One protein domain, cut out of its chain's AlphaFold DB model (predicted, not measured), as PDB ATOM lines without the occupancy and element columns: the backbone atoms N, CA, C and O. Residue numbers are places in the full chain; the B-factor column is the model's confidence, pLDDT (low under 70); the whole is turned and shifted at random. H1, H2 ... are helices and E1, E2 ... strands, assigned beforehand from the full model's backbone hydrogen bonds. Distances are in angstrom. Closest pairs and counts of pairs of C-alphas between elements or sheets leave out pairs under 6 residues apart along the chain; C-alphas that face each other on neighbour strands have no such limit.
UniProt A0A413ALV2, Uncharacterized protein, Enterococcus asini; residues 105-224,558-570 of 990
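AT A GLANCE: This is residues 105 to 224 and 558 to 570 of the 990 residues of an uncharacterized protein of Enterococcus asini (UniProt A0A413ALV2). This is a long, strongly twisted antiparallel wall in which the strands E6, E7 and E9 run side by side for most of the length. On the side of E6 away from E7, the short strand E5 pairs with one end of E6 and the edge strand E4 follows beyond E5, while E3 lies near another part of E6, with the hairpin of E1 and E2 beyond E3. The printed part has 133 residues, with nine named strands and one named helix in the order E1 E2 E3 E4 H1 E5 E6 E7 E8 E9; the largest sheet runs E4 - E5 - E6 - E7 - E9, all antiparallel. The class is mostly strand, though under half of the residues, 58 of 133, are in named elements, and two long loops, residues 128 to 144 and 149 to 160, have no named element. The whole is only just compact, close to loose, with a radius of gyration of the C-alphas of 16.7 A, and it spans 59 by 29 by 28 A.

IN THESE COORDINATES: Start with E6, residues 190 to 198: find C-alpha 190 at (105.598, 119.945, 104.475), and follow the strand for 27.3 A to C-alpha 198 at (131.250, 118.299, 95.145). E7, residues 209 to 217, runs 26.3 A back, and after two residues comes E8, residues 220 to 222. E9, residues 558 to 568, is the longest strand at 33.1 A; look for its end at C-alpha 568, (128.538, 118.336, 83.814). Before E6 you meet E4, residues 161 to 163, the helix H1, residues 171 to 174, and E5, residues 175 to 179, which is 13.4 A long. Earlier still are E1, residues 116 to 120, which begins at C-alpha 116, (116.520, 132.059, 89.020), then E2, residues 123 to 127, and E3, residues 145 to 148.

HOW THE PARTS SIT: Begin at E6 and E7, a hairpin at 167 degrees between directions, where N 193 and O 215 are 3.0 A apart, within hydrogen-bond range. On the other side of E7 look for the edge strand E9, antiparallel at 160 degrees, with N 212 and O 564 at 2.8 A. E5 and E6 form a hairpin at 142 degrees, with N 179 and O 190 at 2.8 A; E5, E6 and E7 are a meander, each strand the antiparallel neighbour of the one before. The pairing of E5 is staggered: its residues 175 to 177 pair with the edge strand E4 and its residues 177 to 179 with E6. E4 and E5 are antiparallel at 135 degrees, with N 176 and O 162 at 2.8 A. H1 only grazes the sheet, with its residues 171 to 174; it is too short for any O i to N i+4 pair, and its 1 pair of O i to N i+3 is within range. Next look at E3, which pairs with no named strand: its closest C-alpha to E6 is that of Asn 147, 5.7 A from that of Ser 195. Residues 147 to 148 of E3 make a short antiparallel pairing with residues 130 to 131. The closest C-alphas of E2 and E3 are those of Pro 127 and Tyr 148, 6.0 A apart. E1 and E2 are a hairpin at 154 degrees, with N 119 and O 124 at 2.8 A, and both are apart from E6. E7 runs on into E8 at 28 degrees; E8 pairs with no named strand.

THE WHOLE: The two C-alphas farthest apart, those of Asp 204 and Glu 224, are 59.6 A apart. Residues 225 to 557 are not printed, and C-alphas 224 and 558 stand 21.6 A apart across this cut. The links E2 to E3 and E3 to E4 are long. The mean pLDDT of the printed part is 81.1; look for values under 70 at residues 105 to 110, 137 to 142, 156 to 158, 181 to 188, 202 to 206 and 221 to 224.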
ATOM      1  N   LYS A 105      93.572 117.197 103.059       40.44
ATOM      2  CA  LYS A 105      93.488 118.642 102.871       40.44
ATOM      3  C   LYS A 105      94.426 119.048 101.734       40.44
ATOM      4  O   LYS A 105      95.647 118.988 101.869       40.44
ATOM      5  N   SER A 106      93.853 119.447 100.604       42.44
ATOM      6  CA  SER A 106      94.609 119.906  99.444       42.44
ATOM      7  C   SER A 106      95.393 121.175  99.782       42.44
ATOM      8  O   SER A 106      94.829 122.183 100.212       42.44
ATOM      9  N   PHE A 107      96.707 121.151  99.556       49.88
ATOM     10  CA  PHE A 107      97.467 122.386  99.403       49.88
ATOM     11  C   PHE A 107      97.322 122.895  97.967       49.88
ATOM     12  O   PHE A 107      97.233 122.109  97.022       49.88
ATOM     13  N   ASN A 108      97.250 124.220  97.817       49.81
ATOM     14  CA  ASN A 108      97.022 124.860  96.524       49.81
ATOM     15  C   ASN A 108      98.083 124.448  95.494       49.81
ATOM     16  O   ASN A 108      99.239 124.199  95.836       49.81
ATOM     17  N   GLN A 109      97.699 124.445  94.219       49.91
ATOM     18  CA  GLN A 109      98.644 124.345  93.115       49.91
ATOM     19  C   GLN A 109      99.529 125.601  93.107       49.91
ATOM     20  O   GLN A 109      99.092 126.669  92.682       49.91
ATOM     21  N   VAL A 110     100.753 125.478  93.616       58.44
ATOM     22  CA  VAL A 110     101.779 126.526  93.544       58.44
ATOM     23  C   VAL A 110     102.558 126.324  92.238       58.44
ATOM     24  O   VAL A 110     102.843 125.186  91.866       58.44
ATOM     25  N   GLU A 111     102.875 127.399  91.516       72.50
ATOM     26  CA  GLU A 111     103.939 127.360  90.497       72.50
ATOM     27  C   GLU A 111     105.312 127.300  91.200       72.50
ATOM     28  O   GLU A 111     105.368 127.423  92.421       72.50
ATOM     29  N   ASP A 112     106.421 127.087  90.481       84.19
ATOM     30  CA  ASP A 112     107.751 127.127  91.117       84.19
ATOM     31  C   ASP A 112     107.955 128.513  91.777       84.19
ATOM     32  O   ASP A 112     107.958 129.519  91.063       84.19
ATOM     33  N   PRO A 113     108.055 128.606  93.122       86.56
ATOM     34  CA  PRO A 113     108.081 129.888  93.816       86.56
ATOM     35  C   PRO A 113     109.474 130.532  93.804       86.56
ATOM     36  O   PRO A 113     109.614 131.680  94.222       86.56
ATOM     37  N   PHE A 114     110.507 129.802  93.376       90.00
ATOM     38  CA  PHE A 114     111.899 130.225  93.465       90.00
ATOM     39  C   PHE A 114     112.311 131.048  92.240       90.00
ATOM     40  O   PHE A 114     111.953 130.744  91.102       90.00
ATOM     41  N   SER A 115     113.116 132.088  92.465       90.19
ATOM     42  CA  SER A 115     113.620 132.941  91.383       90.19
ATOM     43  C   SER A 115     115.038 132.553  90.959       90.19
ATOM     44  O   SER A 115     115.948 132.449  91.784       90.19
ATOM     45  N   TYR A 116     115.243 132.414  89.648       91.81
ATOM     46  CA  TYR A 116     116.520 132.059  89.020       91.81
ATOM     47  C   TYR A 116     116.894 133.087  87.948       91.81
ATOM     48  O   TYR A 116     116.013 133.718  87.358       91.81
ATOM     49  N   GLY A 117     118.185 133.235  87.652       91.44
ATOM     50  CA  GLY A 117     118.640 134.135  86.596       91.44
ATOM     51  C   GLY A 117     120.080 133.907  86.155       91.44
ATOM     52  O   GLY A 117     120.814 133.116  86.740       91.44
ATOM     53  N   GLU A 118     120.473 134.625  85.104       95.12
ATOM     54  CA  GLU A 118     121.856 134.694  84.628       95.12
ATOM     55  C   GLU A 118     122.651 135.692  85.484       95.12
ATOM     56  O   GLU A 118     122.274 136.860  85.613       95.12
ATOM     57  N   HIS A 119     123.783 135.242  86.014       93.69
ATOM     58  CA  HIS A 119     124.767 136.046  86.729       93.69
ATOM     59  C   HIS A 119     126.046 136.196  85.894       93.69
ATOM     60  O   HIS A 119     126.366 135.358  85.049       93.69
ATOM     61  N   SER A 120     126.798 137.277  86.131       88.94
ATOM     62  CA  SER A 120     128.059 137.556  85.431       88.94
ATOM     63  C   SER A 120     129.303 137.045  86.161       88.94
ATOM     64  O   SER A 120     130.270 136.664  85.508       88.94
ATOM     65  N   GLU A 121     129.300 137.057  87.496       85.25
ATOM     66  CA  GLU A 121     130.454 136.707  88.333       85.25
ATOM     67  C   GLU A 121     129.997 135.943  89.595       85.25
ATOM     68  O   GLU A 121     129.400 136.557  90.482       85.25
ATOM     69  N   PRO A 122     130.273 134.626  89.699       88.31
ATOM     70  CA  PRO A 122     130.674 133.734  88.605       88.31
ATOM     71  C   PRO A 122     129.598 133.657  87.506       88.31
ATOM     72  O   PRO A 122     128.411 133.831  87.763       88.31
ATOM     73  N   ALA A 123     130.009 133.409  86.262       91.94
ATOM     74  CA  ALA A 123     129.088 133.409  85.127       91.94
ATOM     75  C   ALA A 123     128.171 132.170  85.108       91.94
ATOM     76  O   ALA A 123     128.623 131.063  85.405       91.94
ATOM     77  N   GLY A 124     126.917 132.330  84.678       93.69
ATOM     78  CA  GLY A 124     125.978 131.228  84.438       93.69
ATOM     79  C   GLY A 124     124.599 131.436  85.061       93.69
ATOM     80  O   GLY A 124     124.297 132.507  85.579       93.69
ATOM     81  N   TRP A 125     123.766 130.398  85.008       94.56
ATOM     82  CA  TRP A 125     122.369 130.441  85.440       94.56
ATOM     83  C   TRP A 125     122.170 129.682  86.752       94.56
ATOM     84  O   TRP A 125     122.443 128.483  86.797       94.56
ATOM     85  N   TYR A 126     121.699 130.361  87.804       95.12
ATOM     86  CA  TYR A 126     121.508 129.789  89.146       95.12
ATOM     87  C   TYR A 126     120.492 130.607  89.990       95.12
ATOM     88  O   TYR A 126     119.923 131.571  89.468       95.12
ATOM     89  N   PRO A 127     120.158 130.217  91.244       93.88
ATOM     90  CA  PRO A 127     119.202 130.963  92.066       93.88
ATOM     91  C   PRO A 127     119.626 132.409  92.333       93.88
ATOM     92  O   PRO A 127     120.784 132.677  92.653       93.88
ATOM     93  N   LEU A 128     118.669 133.341  92.310       92.00
ATOM     94  CA  LEU A 128     118.949 134.728  92.698       92.00
ATOM     95  C   LEU A 128     119.347 134.813  94.180       92.00
ATOM     96  O   LEU A 128     120.280 135.539  94.524       92.00
ATOM     97  N   HIS A 129     118.697 134.018  95.035       92.00
ATOM     98  CA  HIS A 129     119.021 133.851  96.453       92.00
ATOM     99  C   HIS A 129     119.875 132.590  96.664       92.00
ATOM    100  O   HIS A 129     119.368 131.518  96.997       92.00
ATOM    101  N   HIS A 130     121.177 132.700  96.395       92.31
ATOM    102  CA  HIS A 130     122.122 131.577  96.383       92.31
ATOM    103  C   HIS A 130     123.135 131.595  97.535       92.31
ATOM    104  O   HIS A 130     123.370 132.604  98.200       92.31
ATOM    105  N   THR A 131     123.761 130.442  97.751       90.94
ATOM    106  CA  THR A 131     124.886 130.218  98.656       90.94
ATOM    107  C   THR A 131     125.747 129.067  98.145       90.94
ATOM    108  O   THR A 131     125.285 128.186  97.421       90.94
ATOM    109  N   GLN A 132     127.000 129.039  98.578       89.12
ATOM    110  CA  GLN A 132     127.944 127.957  98.298       89.12
ATOM    111  C   GLN A 132     128.014 126.939  99.458       89.12
ATOM    112  O   GLN A 132     128.779 125.978  99.417       89.12
ATOM    113  N   GLN A 133     127.211 127.148 100.509       87.44
ATOM    114  CA  GLN A 133     127.041 126.221 101.630       87.44
ATOM    115  C   GLN A 133     126.308 124.943 101.191       87.44
ATOM    116  O   GLN A 133     125.507 124.963 100.255       87.44
ATOM    117  N   PHE A 134     126.581 123.828 101.870       86.38
ATOM    118  CA  PHE A 134     126.035 122.503 101.571       86.38
ATOM    119  C   PHE A 134     125.905 121.657 102.845       86.38
ATOM    120  O   PHE A 134     126.580 121.926 103.836       86.38
ATOM    121  N   LEU A 135     125.052 120.625 102.799       82.81
ATOM    122  CA  LEU A 135     124.745 119.778 103.957       82.81
ATOM    123  C   LEU A 135     125.981 119.052 104.513       82.81
ATOM    124  O   LEU A 135     126.698 118.381 103.763       82.81
ATOM    125  N   ALA A 136     126.154 119.107 105.837       73.19
ATOM    126  CA  ALA A 136     127.216 118.449 106.603       73.19
ATOM    127  C   ALA A 136     128.650 118.840 106.172       73.19
ATOM    128  O   ALA A 136     129.561 118.008 106.190       73.19
ATOM    129  N   GLY A 137     128.846 120.095 105.749       57.34
ATOM    130  CA  GLY A 137     130.074 120.588 105.118       57.34
ATOM    131  C   GLY A 137     130.841 121.671 105.882       57.34
ATOM    132  O   GLY A 137     130.275 122.697 106.247       57.34
ATOM    133  N   GLY A 138     132.155 121.475 106.047       55.50
ATOM    134  CA  GLY A 138     133.111 122.529 106.424       55.50
ATOM    135  C   GLY A 138     133.680 123.308 105.221       55.50
ATOM    136  O   GLY A 138     133.289 123.075 104.080       55.50
ATOM    137  N   ASP A 139     134.649 124.193 105.485       50.25
ATOM    138  CA  ASP A 139     135.113 125.339 104.662       50.25
ATOM    139  C   ASP A 139     135.524 125.135 103.174       50.25
ATOM    140  O   ASP A 139     135.939 126.097 102.528       50.25
ATOM    141  N   LEU A 140     135.463 123.934 102.584       54.06
ATOM    142  CA  LEU A 140     136.347 123.562 101.463       54.06
ATOM    143  C   LEU A 140     135.777 123.529 100.028       54.06
ATOM    144  O   LEU A 140     136.537 123.202  99.119       54.06
ATOM    145  N   LEU A 141     134.504 123.856  99.762       57.81
ATOM    146  CA  LEU A 141     133.893 123.644  98.424       57.81
ATOM    147  C   LEU A 141     133.148 124.852  97.827       57.81
ATOM    148  O   LEU A 141     132.130 124.695  97.157       57.81
ATOM    149  N   GLN A 142     133.673 126.060  98.030       61.66
ATOM    150  CA  GLN A 142     132.961 127.293  97.676       61.66
ATOM    151  C   GLN A 142     132.742 127.490  96.155       61.66
ATOM    152  O   GLN A 142     131.660 127.881  95.733       61.66
ATOM    153  N   ASP A 143     133.708 127.163  95.293       80.50
ATOM    154  CA  ASP A 143     133.673 127.640  93.898       80.50
ATOM    155  C   ASP A 143     132.849 126.823  92.881       80.50
ATOM    156  O   ASP A 143     132.659 127.304  91.762       80.50
ATOM    157  N   TRP A 144     132.372 125.613  93.194       89.00
ATOM    158  CA  TRP A 144     131.848 124.674  92.172       89.00
ATOM    159  C   TRP A 144     130.333 124.446  92.196       89.00
ATOM    160  O   TRP A 144     129.791 123.871  91.250       89.00
ATOM    161  N   VAL A 145     129.649 124.912  93.243       92.00
ATOM    162  CA  VAL A 145     128.200 124.756  93.441       92.00
ATOM    163  C   VAL A 145     127.546 126.105  93.742       92.00
ATOM    164  O   VAL A 145     128.148 126.968  94.372       92.00
ATOM    165  N   GLN A 146     126.298 126.274  93.312       93.75
ATOM    166  CA  GLN A 146     125.408 127.351  93.744       93.75
ATOM    167  C   GLN A 146     124.112 126.713  94.238       93.75
ATOM    168  O   GLN A 146     123.227 126.370  93.450       93.75
ATOM    169  N   ASN A 147     124.032 126.501  95.548       94.19
ATOM    170  CA  ASN A 147     122.827 126.056  96.235       94.19
ATOM    171  C   ASN A 147     121.894 127.243  96.489       94.19
ATOM    172  O   ASN A 147     122.315 128.397  96.479       94.19
ATOM    173  N   TYR A 148     120.617 126.972  96.745       93.31
ATOM    174  CA  TYR A 148     119.699 128.000  97.235       93.31
ATOM    175  C   TYR A 148     120.023 128.359  98.695       93.31
ATOM    176  O   TYR A 148     120.412 127.485  99.470       93.31
ATOM    177  N   GLN A 149     119.869 129.623  99.096       91.06
ATOM    178  CA  GLN A 149     120.192 130.081 100.449       91.06
ATOM    179  C   GLN A 149     119.053 129.807 101.448       91.06
ATOM    180  O   GLN A 149     118.113 130.585 101.590       91.06
ATOM    181  N   TYR A 150     119.168 128.700 102.187       90.50
ATOM    182  CA  TYR A 150     118.197 128.292 103.209       90.50
ATOM    183  C   TYR A 150     118.347 129.026 104.554       90.50
ATOM    184  O   TYR A 150     117.358 129.149 105.274       90.50
ATOM    185  N   ALA A 151     119.538 129.534 104.901       84.06
ATOM    186  CA  ALA A 151     119.839 130.104 106.221       84.06
ATOM    187  C   ALA A 151     119.180 131.474 106.470       84.06
ATOM    188  O   ALA A 151     118.732 131.765 107.580       84.06
ATOM    189  N   VAL A 152     119.043 132.305 105.434       83.81
ATOM    190  CA  VAL A 152     118.552 133.695 105.537       83.81
ATOM    191  C   VAL A 152     117.270 133.866 104.705       83.81
ATOM    192  O   VAL A 152     117.196 133.282 103.625       83.81
ATOM    193  N   PRO A 153     116.258 134.645 105.145       80.50
ATOM    194  CA  PRO A 153     115.105 134.985 104.307       80.50
ATOM    195  C   PRO A 153     115.503 135.745 103.032       80.50
ATOM    196  O   PRO A 153     116.499 136.471 103.019       80.50
ATOM    197  N   GLU A 154     114.684 135.646 101.985       79.69
ATOM    198  CA  GLU A 154     114.798 136.538 100.828       79.69
ATOM    199  C   GLU A 154     114.489 137.994 101.219       79.69
ATOM    200  O   GLU A 154     113.675 138.270 102.102       79.69
ATOM    201  N   SER A 155     115.126 138.950 100.537       71.25
ATOM    202  CA  SER A 155     114.866 140.385 100.753       71.25
ATOM    203  C   SER A 155     113.593 140.893 100.059       71.25
ATOM    204  O   SER A 155     113.075 141.953 100.416       71.25
ATOM    205  N   VAL A 156     113.091 140.146  99.070       60.59
ATOM    206  CA  VAL A 156     111.889 140.446  98.286       60.59
ATOM    207  C   VAL A 156     111.184 139.125  97.993       60.59
ATOM    208  O   VAL A 156     111.722 138.307  97.260       60.59
ATOM    209  N   GLY A 157     109.985 138.940  98.545       60.56
ATOM    210  CA  GLY A 157     109.274 137.658  98.520       60.56
ATOM    211  C   GLY A 157     109.171 137.046  99.917       60.56
ATOM    212  O   GLY A 157     109.981 137.324 100.798       60.56
ATOM    213  N   THR A 158     108.126 136.252 100.147       66.56
ATOM    214  CA  THR A 158     107.900 135.542 101.414       66.56
ATOM    215  C   THR A 158     107.663 134.066 101.132       66.56
ATOM    216  O   THR A 158     106.546 133.572 101.290       66.56
ATOM    217  N   ILE A 159     108.707 133.369 100.685       78.75
ATOM    218  CA  ILE A 159     108.706 131.905 100.672       78.75
ATOM    219  C   ILE A 159     108.827 131.438 102.133       78.75
ATOM    220  O   ILE A 159     109.799 131.817 102.798       78.75
ATOM    221  N   PRO A 160     107.860 130.675 102.680       85.69
ATOM    222  CA  PRO A 160     107.935 130.213 104.061       85.69
ATOM    223  C   PRO A 160     109.132 129.277 104.270       85.69
ATOM    224  O   PRO A 160     109.543 128.545 103.365       85.69
ATOM    225  N   ARG A 161     109.703 129.308 105.477       86.69
ATOM    226  CA  ARG A 161     110.877 128.514 105.851       86.69
ATOM    227  C   ARG A 161     110.663 127.850 107.199       86.69
ATOM    228  O   ARG A 161     110.153 128.480 108.122       86.69
ATOM    229  N   PHE A 162     111.160 126.628 107.313       88.44
ATOM    230  CA  PHE A 162     111.260 125.875 108.556       88.44
ATOM    231  C   PHE A 162     112.731 125.746 108.960       88.44
ATOM    232  O   PHE A 162     113.608 125.656 108.101       88.44
ATOM    233  N   GLU A 163     112.997 125.731 110.260       90.12
ATOM    234  CA  GLU A 163     114.343 125.654 110.824       90.12
ATOM    235  C   GLU A 163     114.371 124.585 111.922       90.12
ATOM    236  O   GLU A 163     113.515 124.576 112.808       90.12
ATOM    237  N   LEU A 164     115.340 123.670 111.852       91.12
ATOM    238  CA  LEU A 164     115.567 122.660 112.887       91.12
ATOM    239  C   LEU A 164     116.041 123.314 114.193       91.12
ATOM    240  O   LEU A 164     116.836 124.260 114.191       91.12
ATOM    241  N   ALA A 165     115.611 122.758 115.323       90.69
ATOM    242  CA  ALA A 165     115.928 123.280 116.653       90.69
ATOM    243  C   ALA A 165     117.358 122.952 117.126       90.69
ATOM    244  O   ALA A 165     117.772 123.405 118.190       90.69
ATOM    245  N   ASP A 166     118.135 122.176 116.360       88.56
ATOM    246  CA  ASP A 166     119.515 121.862 116.733       88.56
ATOM    247  C   ASP A 166     120.480 123.018 116.421       88.56
ATOM    248  O   ASP A 166     121.086 123.063 115.352       88.56
ATOM    249  N   GLU A 167     120.647 123.933 117.377       87.00
ATOM    250  CA  GLU A 167     121.602 125.054 117.326       87.00
ATOM    251  C   GLU A 167     123.083 124.627 117.189       87.00
ATOM    252  O   GLU A 167     123.947 125.481 117.008       87.00
ATOM    253  N   THR A 168     123.413 123.328 117.274       87.44
ATOM    254  CA  THR A 168     124.786 122.844 117.031       87.44
ATOM    255  C   THR A 168     125.109 122.648 115.547       87.44
ATOM    256  O   THR A 168     126.285 122.557 115.185       87.44
ATOM    257  N   LEU A 169     124.090 122.600 114.683       85.56
ATOM    258  CA  LEU A 169     124.251 122.507 113.233       85.56
ATOM    259  C   LEU A 169     124.444 123.901 112.601       85.56
ATOM    260  O   LEU A 169     123.894 124.881 113.102       85.56
ATOM    261  N   PRO A 170     125.156 124.019 111.464       87.69
ATOM    262  CA  PRO A 170     125.198 125.263 110.696       87.69
ATOM    263  C   PRO A 170     123.796 125.724 110.262       87.69
ATOM    264  O   PRO A 170     122.953 124.899 109.910       87.69
ATOM    265  N   ASP A 171     123.559 127.037 110.179       87.25
ATOM    266  CA  ASP A 171     122.252 127.598 109.779       87.25
ATOM    267  C   ASP A 171     121.755 127.068 108.424       87.25
ATOM    268  O   ASP A 171     120.558 126.843 108.231       87.25
ATOM    269  N   PHE A 172     122.680 126.819 107.485       89.94
ATOM    270  CA  PHE A 172     122.343 126.193 106.208       89.94
ATOM    271  C   PHE A 172     121.735 124.807 106.410       89.94
ATOM    272  O   PHE A 172     120.731 124.500 105.776       89.94
ATOM    273  N   ASP A 173     122.303 123.977 107.287       90.44
ATOM    274  CA  ASP A 173     121.864 122.602 107.535       90.44
ATOM    275  C   ASP A 173     120.490 122.568 108.202       90.44
ATOM    276  O   ASP A 173     119.654 121.734 107.843       90.44
ATOM    277  N   ARG A 174     120.227 123.539 109.080       91.12
ATOM    278  CA  ARG A 174     118.977 123.688 109.831       91.12
ATOM    279  C   ARG A 174     117.796 124.143 108.968       91.12
ATOM    280  O   ARG A 174     116.671 123.766 109.276       91.12
ATOM    281  N   GLY A 175     118.029 124.932 107.915       91.94
ATOM    282  CA  GLY A 175     116.969 125.553 107.104       91.94
ATOM    283  C   GLY A 175     116.357 124.668 106.005       91.94
ATOM    284  O   GLY A 175     117.066 123.949 105.300       91.94
ATOM    285  N   TYR A 176     115.040 124.780 105.819       93.38
ATOM    286  CA  TYR A 176     114.214 124.127 104.792       93.38
ATOM    287  C   TYR A 176     113.154 125.107 104.259       93.38
ATOM    288  O   TYR A 176     112.789 126.057 104.951       93.38
ATOM    289  N   HIS A 177     112.592 124.856 103.072       91.94
ATOM    290  CA  HIS A 177     111.353 125.528 102.656       91.94
ATOM    291  C   HIS A 177     110.136 124.911 103.342       91.94
ATOM    292  O   HIS A 177     110.181 123.763 103.781       91.94
ATOM    293  N   GLU A 178     109.048 125.668 103.451       88.94
ATOM    294  CA  GLU A 178     107.816 125.230 104.106       88.94
ATOM    295  C   GLU A 178     106.577 125.469 103.234       88.94
ATOM    296  O   GLU A 178     106.377 126.539 102.663       88.94
ATOM    297  N   PHE A 179     105.734 124.441 103.158       85.00
ATOM    298  CA  PHE A 179     104.448 124.427 102.475       85.00
ATOM    299  C   PHE A 179     103.382 123.902 103.452       85.00
ATOM    300  O   PHE A 179     103.649 123.003 104.249       85.00
ATOM    301  N   GLY A 180     102.166 124.450 103.400       70.56
ATOM    302  CA  GLY A 180     101.060 124.041 104.275       70.56
ATOM    303  C   GLY A 180      99.968 125.106 104.381       70.56
ATOM    304  O   GLY A 180     100.225 126.291 104.182       70.56
ATOM    305  N   ALA A 181      98.730 124.693 104.670       54.94
ATOM    306  CA  ALA A 181      97.552 125.570 104.604       54.94
ATOM    307  C   ALA A 181      97.164 126.263 105.930       54.94
ATOM    308  O   ALA A 181      96.254 127.083 105.920       54.94
ATOM    309  N   ASN A 182      97.814 125.938 107.053       52.44
ATOM    310  CA  ASN A 182      97.628 126.589 108.362       52.44
ATOM    311  C   ASN A 182      98.916 126.440 109.194       52.44
ATOM    312  O   ASN A 182      98.978 125.615 110.106       52.44
ATOM    313  N   ILE A 183      99.956 127.219 108.869       52.28
ATOM    314  CA  ILE A 183     101.232 127.209 109.603       52.28
ATOM    315  C   ILE A 183     101.003 127.785 111.008       52.28
ATOM    316  O   ILE A 183     101.038 128.993 111.233       52.28
ATOM    317  N   THR A 184     100.732 126.895 111.956       49.28
ATOM    318  CA  THR A 184     100.644 127.175 113.393       49.28
ATOM    319  C   THR A 184     101.645 126.284 114.132       49.28
ATOM    320  O   THR A 184     102.334 125.451 113.531       49.28
ATOM    321  N   GLU A 185     101.758 126.430 115.449       49.84
ATOM    322  CA  GLU A 185     102.595 125.544 116.272       49.84
ATOM    323  C   GLU A 185     102.070 124.090 116.306       49.84
ATOM    324  O   GLU A 185     102.822 123.178 116.635       49.84
ATOM    325  N   ALA A 186     100.817 123.847 115.898       48.78
ATOM    326  CA  ALA A 186     100.127 122.564 116.062       48.78
ATOM    327  C   ALA A 186     100.382 121.502 114.963       48.78
ATOM    328  O   ALA A 186     100.033 120.343 115.176       48.78
ATOM    329  N   GLY A 187     100.989 121.846 113.819       61.62
ATOM    330  CA  GLY A 187     101.359 120.880 112.766       61.62
ATOM    331  C   GLY A 187     101.020 121.316 111.338       61.62
ATOM    332  O   GLY A 187     100.935 122.509 111.047       61.62
ATOM    333  N   GLY A 188     100.828 120.340 110.444       67.38
ATOM    334  CA  GLY A 188     100.433 120.532 109.046       67.38
ATOM    335  C   GLY A 188     101.539 120.999 108.095       67.38
ATOM    336  O   GLY A 188     101.234 121.614 107.071       67.38
ATOM    337  N   ARG A 189     102.809 120.737 108.431       79.69
ATOM    338  CA  ARG A 189     103.991 121.221 107.699       79.69
ATOM    339  C   ARG A 189     104.502 120.212 106.667       79.69
ATOM    340  O   ARG A 189     104.653 119.026 106.945       79.69
ATOM    341  N   LEU A 190     104.844 120.690 105.480       87.69
ATOM    342  CA  LEU A 190     105.598 119.945 104.475       87.69
ATOM    343  C   LEU A 190     106.879 120.723 104.209       87.69
ATOM    344  O   LEU A 190     106.814 121.903 103.859       87.69
ATOM    345  N   ASN A 191     108.041 120.089 104.380       92.69
ATOM    346  CA  ASN A 191     109.320 120.754 104.151       92.69
ATOM    347  C   ASN A 191     110.143 120.086 103.056       92.69
ATOM    348  O   ASN A 191     110.281 118.863 103.031       92.69
ATOM    349  N   THR A 192     110.708 120.911 102.172       95.00
ATOM    350  CA  THR A 192     111.578 120.480 101.074       95.00
ATOM    351  C   THR A 192     112.932 121.170 101.161       95.00
ATOM    352  O   THR A 192     113.050 122.337 101.556       95.00
ATOM    353  N   LYS A 193     113.978 120.447 100.767       95.75
ATOM    354  CA  LYS A 193     115.322 120.992 100.591       95.75
ATOM    355  C   LYS A 193     116.055 120.213  99.518       95.75
ATOM    356  O   LYS A 193     116.056 118.990  99.524       95.75
ATOM    357  N   LYS A 194     116.688 120.940  98.606       96.50
ATOM    358  CA  LYS A 194     117.614 120.409  97.609       96.50
ATOM    359  C   LYS A 194     118.951 121.112  97.766       96.50
ATOM    360  O   LYS A 194     118.998 122.342  97.833       96.50
ATOM    361  N   SER A 195     120.018 120.328  97.852       93.00
ATOM    362  CA  SER A 195     121.386 120.828  97.971       93.00
ATOM    363  C   SER A 195     122.373 119.918  97.246       93.00
ATOM    364  O   SER A 195     122.071 118.762  96.955       93.00
ATOM    365  N   LEU A 196     123.542 120.468  96.942       92.00
ATOM    366  CA  LEU A 196     124.637 119.820  96.238       92.00
ATOM    367  C   LEU A 196     125.913 119.894  97.058       92.00
ATOM    368  O   LEU A 196     126.173 120.926  97.679       92.00
ATOM    369  N   ARG A 197     126.765 118.879  96.932       89.19
ATOM    370  CA  ARG A 197     128.180 118.951  97.313       89.19
ATOM    371  C   ARG A 197     129.060 118.329  96.234       89.19
ATOM    372  O   ARG A 197     128.695 117.316  95.642       89.19
ATOM    373  N   LEU A 198     130.223 118.930  95.977       89.25
ATOM    374  CA  LEU A 198     131.250 118.299  95.145       89.25
ATOM    375  C   LEU A 198     131.786 117.062  95.886       89.25
ATOM    376  O   LEU A 198     132.120 117.145  97.070       89.25
ATOM    377  N   LEU A 199     131.869 115.925  95.199       87.06
ATOM    378  CA  LEU A 199     132.512 114.727  95.732       87.06
ATOM    379  C   LEU A 199     134.042 114.835  95.602       87.06
ATOM    380  O   LEU A 199     134.527 115.465  94.659       87.06
ATOM    381  N   PRO A 200     134.826 114.222  96.511       80.69
ATOM    382  CA  PRO A 200     136.282 114.211  96.398       80.69
ATOM    383  C   PRO A 200     136.731 113.581  95.072       80.69
ATOM    384  O   PRO A 200     136.510 112.395  94.837       80.69
ATOM    385  N   GLY A 201     137.357 114.380  94.207       70.69
ATOM    386  CA  GLY A 201     138.015 113.906  92.988       70.69
ATOM    387  C   GLY A 201     139.490 113.574  93.227       70.69
ATOM    388  O   GLY A 201     140.081 114.005  94.216       70.69
ATOM    389  N   ASN A 202     140.112 112.871  92.279       55.84
ATOM    390  CA  ASN A 202     141.514 112.438  92.376       55.84
ATOM    391  C   ASN A 202     142.547 113.573  92.193       55.84
ATOM    392  O   ASN A 202     143.742 113.341  92.355       55.84
ATOM    393  N   GLY A 203     142.112 114.795  91.858       56.66
ATOM    394  CA  GLY A 203     142.997 115.952  91.639       56.66
ATOM    395  C   GLY A 203     143.739 115.950  90.294       56.66
ATOM    396  O   GLY A 203     144.688 116.704  90.117       56.66
ATOM    397  N   ASP A 204     143.296 115.117  89.355       57.16
ATOM    398  CA  ASP A 204     143.922 114.757  88.073       57.16
ATOM    399  C   ASP A 204     143.276 115.425  86.840       57.16
ATOM    400  O   ASP A 204     143.557 115.043  85.706       57.16
ATOM    401  N   GLY A 205     142.372 116.389  87.040       60.81
ATOM    402  CA  GLY A 205     141.595 116.998  85.951       60.81
ATOM    403  C   GLY A 205     140.432 116.135  85.437       60.81
ATOM    404  O   GLY A 205     139.822 116.479  84.421       60.81
ATOM    405  N   SER A 206     140.094 115.038  86.128       68.38
ATOM    406  CA  SER A 206     138.897 114.237  85.850       68.38
ATOM    407  C   SER A 206     137.584 115.016  86.037       68.38
ATOM    408  O   SER A 206     137.524 116.082  86.656       68.38
ATOM    409  N   GLU A 207     136.518 114.463  85.454       84.94
ATOM    410  CA  GLU A 207     135.146 114.971  85.535       84.94
ATOM    411  C   GLU A 207     134.687 115.180  86.981       84.94
ATOM    412  O   GLU A 207     134.735 114.259  87.802       84.94
ATOM    413  N   LYS A 208     134.187 116.381  87.290       88.88
ATOM    414  CA  LYS A 208     133.650 116.668  88.623       88.88
ATOM    415  C   LYS A 208     132.308 115.974  88.823       88.88
ATOM    416  O   LYS A 208     131.349 116.218  88.088       88.88
ATOM    417  N   LYS A 209     132.250 115.148  89.866       92.19
ATOM    418  CA  LYS A 209     131.036 114.482  90.344       92.19
ATOM    419  C   LYS A 209     130.437 115.247  91.515       92.19
ATOM    420  O   LYS A 209     131.149 115.644  92.436       92.19
ATOM    421  N   PHE A 210     129.126 115.423  91.499       93.06
ATOM    422  CA  PHE A 210     128.378 116.167  92.503       93.06
ATOM    423  C   PHE A 210     127.292 115.272  93.081       93.06
ATOM    424  O   PHE A 210     126.469 114.739  92.339       93.06
ATOM    425  N   GLU A 211     127.277 115.124  94.400       94.19
ATOM    426  CA  GLU A 211     126.174 114.468  95.093       94.19
ATOM    427  C   GLU A 211     125.046 115.482  95.285       94.19
ATOM    428  O   GLU A 211     125.251 116.564  95.845       94.19
ATOM    429  N   VAL A 212     123.857 115.117  94.819       95.44
ATOM    430  CA  VAL A 212     122.607 115.833  95.048       95.44
ATOM    431  C   VAL A 212     121.879 115.185  96.212       95.44
ATOM    432  O   VAL A 212     121.818 113.964  96.309       95.44
ATOM    433  N   ILE A 213     121.317 116.015  97.085       94.94
ATOM    434  CA  ILE A 213     120.601 115.596  98.285       94.94
ATOM    435  C   ILE A 213     119.226 116.263  98.265       94.94
ATOM    436  O   ILE A 213     119.145 117.497  98.297       94.94
ATOM    437  N   LEU A 214     118.166 115.454  98.215       96.12
ATOM    438  CA  LEU A 214     116.772 115.879  98.352       96.12
ATOM    439  C   LEU A 214     116.235 115.415  99.704       96.12
ATOM    440  O   LEU A 214     116.097 114.215  99.920       96.12
ATOM    441  N   ASP A 215     115.885 116.350 100.581       96.19
ATOM    442  CA  ASP A 215     115.195 116.054 101.836       96.19
ATOM    443  C   ASP A 215     113.716 116.418 101.727       96.19
ATOM    444  O   ASP A 215     113.362 117.526 101.310       96.19
ATOM    445  N   THR A 216     112.875 115.499 102.188       95.06
ATOM    446  CA  THR A 216     111.419 115.637 102.241       95.06
ATOM    447  C   THR A 216     110.954 115.324 103.656       95.06
ATOM    448  O   THR A 216     111.164 114.206 104.120       95.06
ATOM    449  N   LEU A 217     110.321 116.273 104.347       93.31
ATOM    450  CA  LEU A 217     109.784 116.064 105.698       93.31
ATOM    451  C   LEU A 217     108.265 116.247 105.688       93.31
ATOM    452  O   LEU A 217     107.765 117.332 105.368       93.31
ATOM    453  N   GLY A 218     107.552 115.190 106.063       88.50
ATOM    454  CA  GLY A 218     106.117 115.187 106.311       88.50
ATOM    455  C   GLY A 218     105.766 115.688 107.710       88.50
ATOM    456  O   GLY A 218     106.622 116.126 108.481       88.50
ATOM    457  N   ASP A 219     104.478 115.683 108.023       82.44
ATOM    458  CA  ASP A 219     103.909 116.052 109.318       82.44
ATOM    459  C   ASP A 219     102.456 115.552 109.394       82.44
ATOM    460  O   ASP A 219     101.913 115.084 108.396       82.44
ATOM    461  N   ALA A 220     101.793 115.671 110.543       74.56
ATOM    462  CA  ALA A 220     100.366 115.372 110.647       74.56
ATOM    463  C   ALA A 220      99.483 116.599 110.348       74.56
ATOM    464  O   ALA A 220      99.770 117.710 110.801       74.56
ATOM    465  N   VAL A 221      98.373 116.386 109.637       67.25
ATOM    466  CA  VAL A 221      97.256 117.332 109.460       67.25
ATOM    467  C   VAL A 221      96.040 116.799 110.207       67.25
ATOM    468  O   VAL A 221      95.647 115.655 109.997       67.25
ATOM    469  N   VAL A 222      95.399 117.632 111.028       60.56
ATOM    470  CA  VAL A 222      94.080 117.312 111.593       60.56
ATOM    471  C   VAL A 222      93.022 117.424 110.493       60.56
ATOM    472  O   VAL A 222      92.897 118.464 109.844       60.56
ATOM    473  N   SER A 223      92.256 116.357 110.285       58.94
ATOM    474  CA  SER A 223      91.125 116.342 109.365       58.94
ATOM    475  C   SER A 223      90.019 117.289 109.836       58.94
ATOM    476  O   SER A 223      89.599 117.243 110.989       58.94
ATOM    477  N   GLU A 224      89.510 118.116 108.923       53.66
ATOM    478  CA  GLU A 224      88.354 118.994 109.172       53.66
ATOM    479  C   GLU A 224      87.007 118.258 109.004       53.66
ATOM    480  O   GLU A 224      85.944 118.863 109.140       53.66
ATOM    481  N   GLN A 558     107.973 112.245 110.215       88.81
ATOM    482  CA  GLN A 558     108.595 111.327 109.262       88.81
ATOM    483  C   GLN A 558     109.119 112.068 108.029       88.81
ATOM    484  O   GLN A 558     108.577 113.095 107.617       88.81
ATOM    485  N   GLY A 559     110.144 111.520 107.388       92.19
ATOM    486  CA  GLY A 559     110.709 112.061 106.164       92.19
ATOM    487  C   GLY A 559     111.592 111.068 105.415       92.19
ATOM    488  O   GLY A 559     111.897 109.984 105.907       92.19
ATOM    489  N   VAL A 560     112.041 111.469 104.228       92.88
ATOM    490  CA  VAL A 560     113.032 110.735 103.431       92.88
ATOM    491  C   VAL A 560     114.096 111.673 102.885       92.88
ATOM    492  O   VAL A 560     113.824 112.826 102.540       92.88
ATOM    493  N   ARG A 561     115.310 111.142 102.768       93.69
ATOM    494  CA  ARG A 561     116.409 111.712 101.998       93.69
ATOM    495  C   ARG A 561     116.652 110.829 100.784       93.69
ATOM    496  O   ARG A 561     116.844 109.629 100.948       93.69
ATOM    497  N   LEU A 562     116.698 111.426  99.599       92.81
ATOM    498  CA  LEU A 562     117.212 110.801  98.381       92.81
ATOM    499  C   LEU A 562     118.589 111.401  98.076       92.81
ATOM    500  O   LEU A 562     118.745 112.626  98.096       92.81
ATOM    501  N   ARG A 563     119.577 110.555  97.783       92.94
ATOM    502  CA  ARG A 563     120.874 110.963  97.233       92.94
ATOM    503  C   ARG A 563     121.062 110.376  95.845       92.94
ATOM    504  O   ARG A 563     120.574 109.285  95.571       92.94
ATOM    505  N   TYR A 564     121.780 111.097  94.996       93.75
ATOM    506  CA  TYR A 564     122.267 110.595  93.713       93.75
ATOM    507  C   TYR A 564     123.415 111.466  93.191       93.75
ATOM    508  O   TYR A 564     123.620 112.585  93.662       93.75
ATOM    509  N   VAL A 565     124.160 110.977  92.201       94.94
ATOM    510  CA  VAL A 565     125.333 111.651  91.630       94.94
ATOM    511  C   VAL A 565     125.063 112.152  90.212       94.94
ATOM    512  O   VAL A 565     124.477 111.462  89.374       94.94
ATOM    513  N   VAL A 566     125.519 113.377  89.945       95.62
ATOM    514  CA  VAL A 566     125.499 114.016  88.624       95.62
ATOM    515  C   VAL A 566     126.858 114.609  88.263       95.62
ATOM    516  O   VAL A 566     127.676 114.915  89.132       95.62
ATOM    517  N   SER A 567     127.070 114.845  86.975       94.62
ATOM    518  CA  SER A 567     128.244 115.537  86.440       94.62
ATOM    519  C   SER A 567     127.870 116.481  85.295       94.62
ATOM    520  O   SER A 567     126.791 116.371  84.707       94.62
ATOM    521  N   VAL A 568     128.747 117.432  84.959       94.38
ATOM    522  CA  VAL A 568     128.538 118.336  83.814       94.38
ATOM    523  C   VAL A 568     128.934 117.626  82.519       94.38
ATOM    524  O   VAL A 568     130.073 117.174  82.374       94.38
ATOM    525  N   LYS A 569     128.023 117.560  81.538       93.81
ATOM    526  CA  LYS A 569     128.331 117.017  80.204       93.81
ATOM    527  C   LYS A 569     129.451 117.818  79.547       93.81
ATOM    528  O   LYS A 569     129.456 119.042  79.610       93.81
ATOM    529  N   GLU A 570     130.338 117.125  78.838       90.06
ATOM    530  CA  GLU A 570     131.543 117.680  78.202       90.06
ATOM    531  C   GLU A 570     131.303 118.993  77.428       90.06
ATOM    532  O   GLU A 570     132.044 119.956  77.605       90.06
TER     533      GLU A 570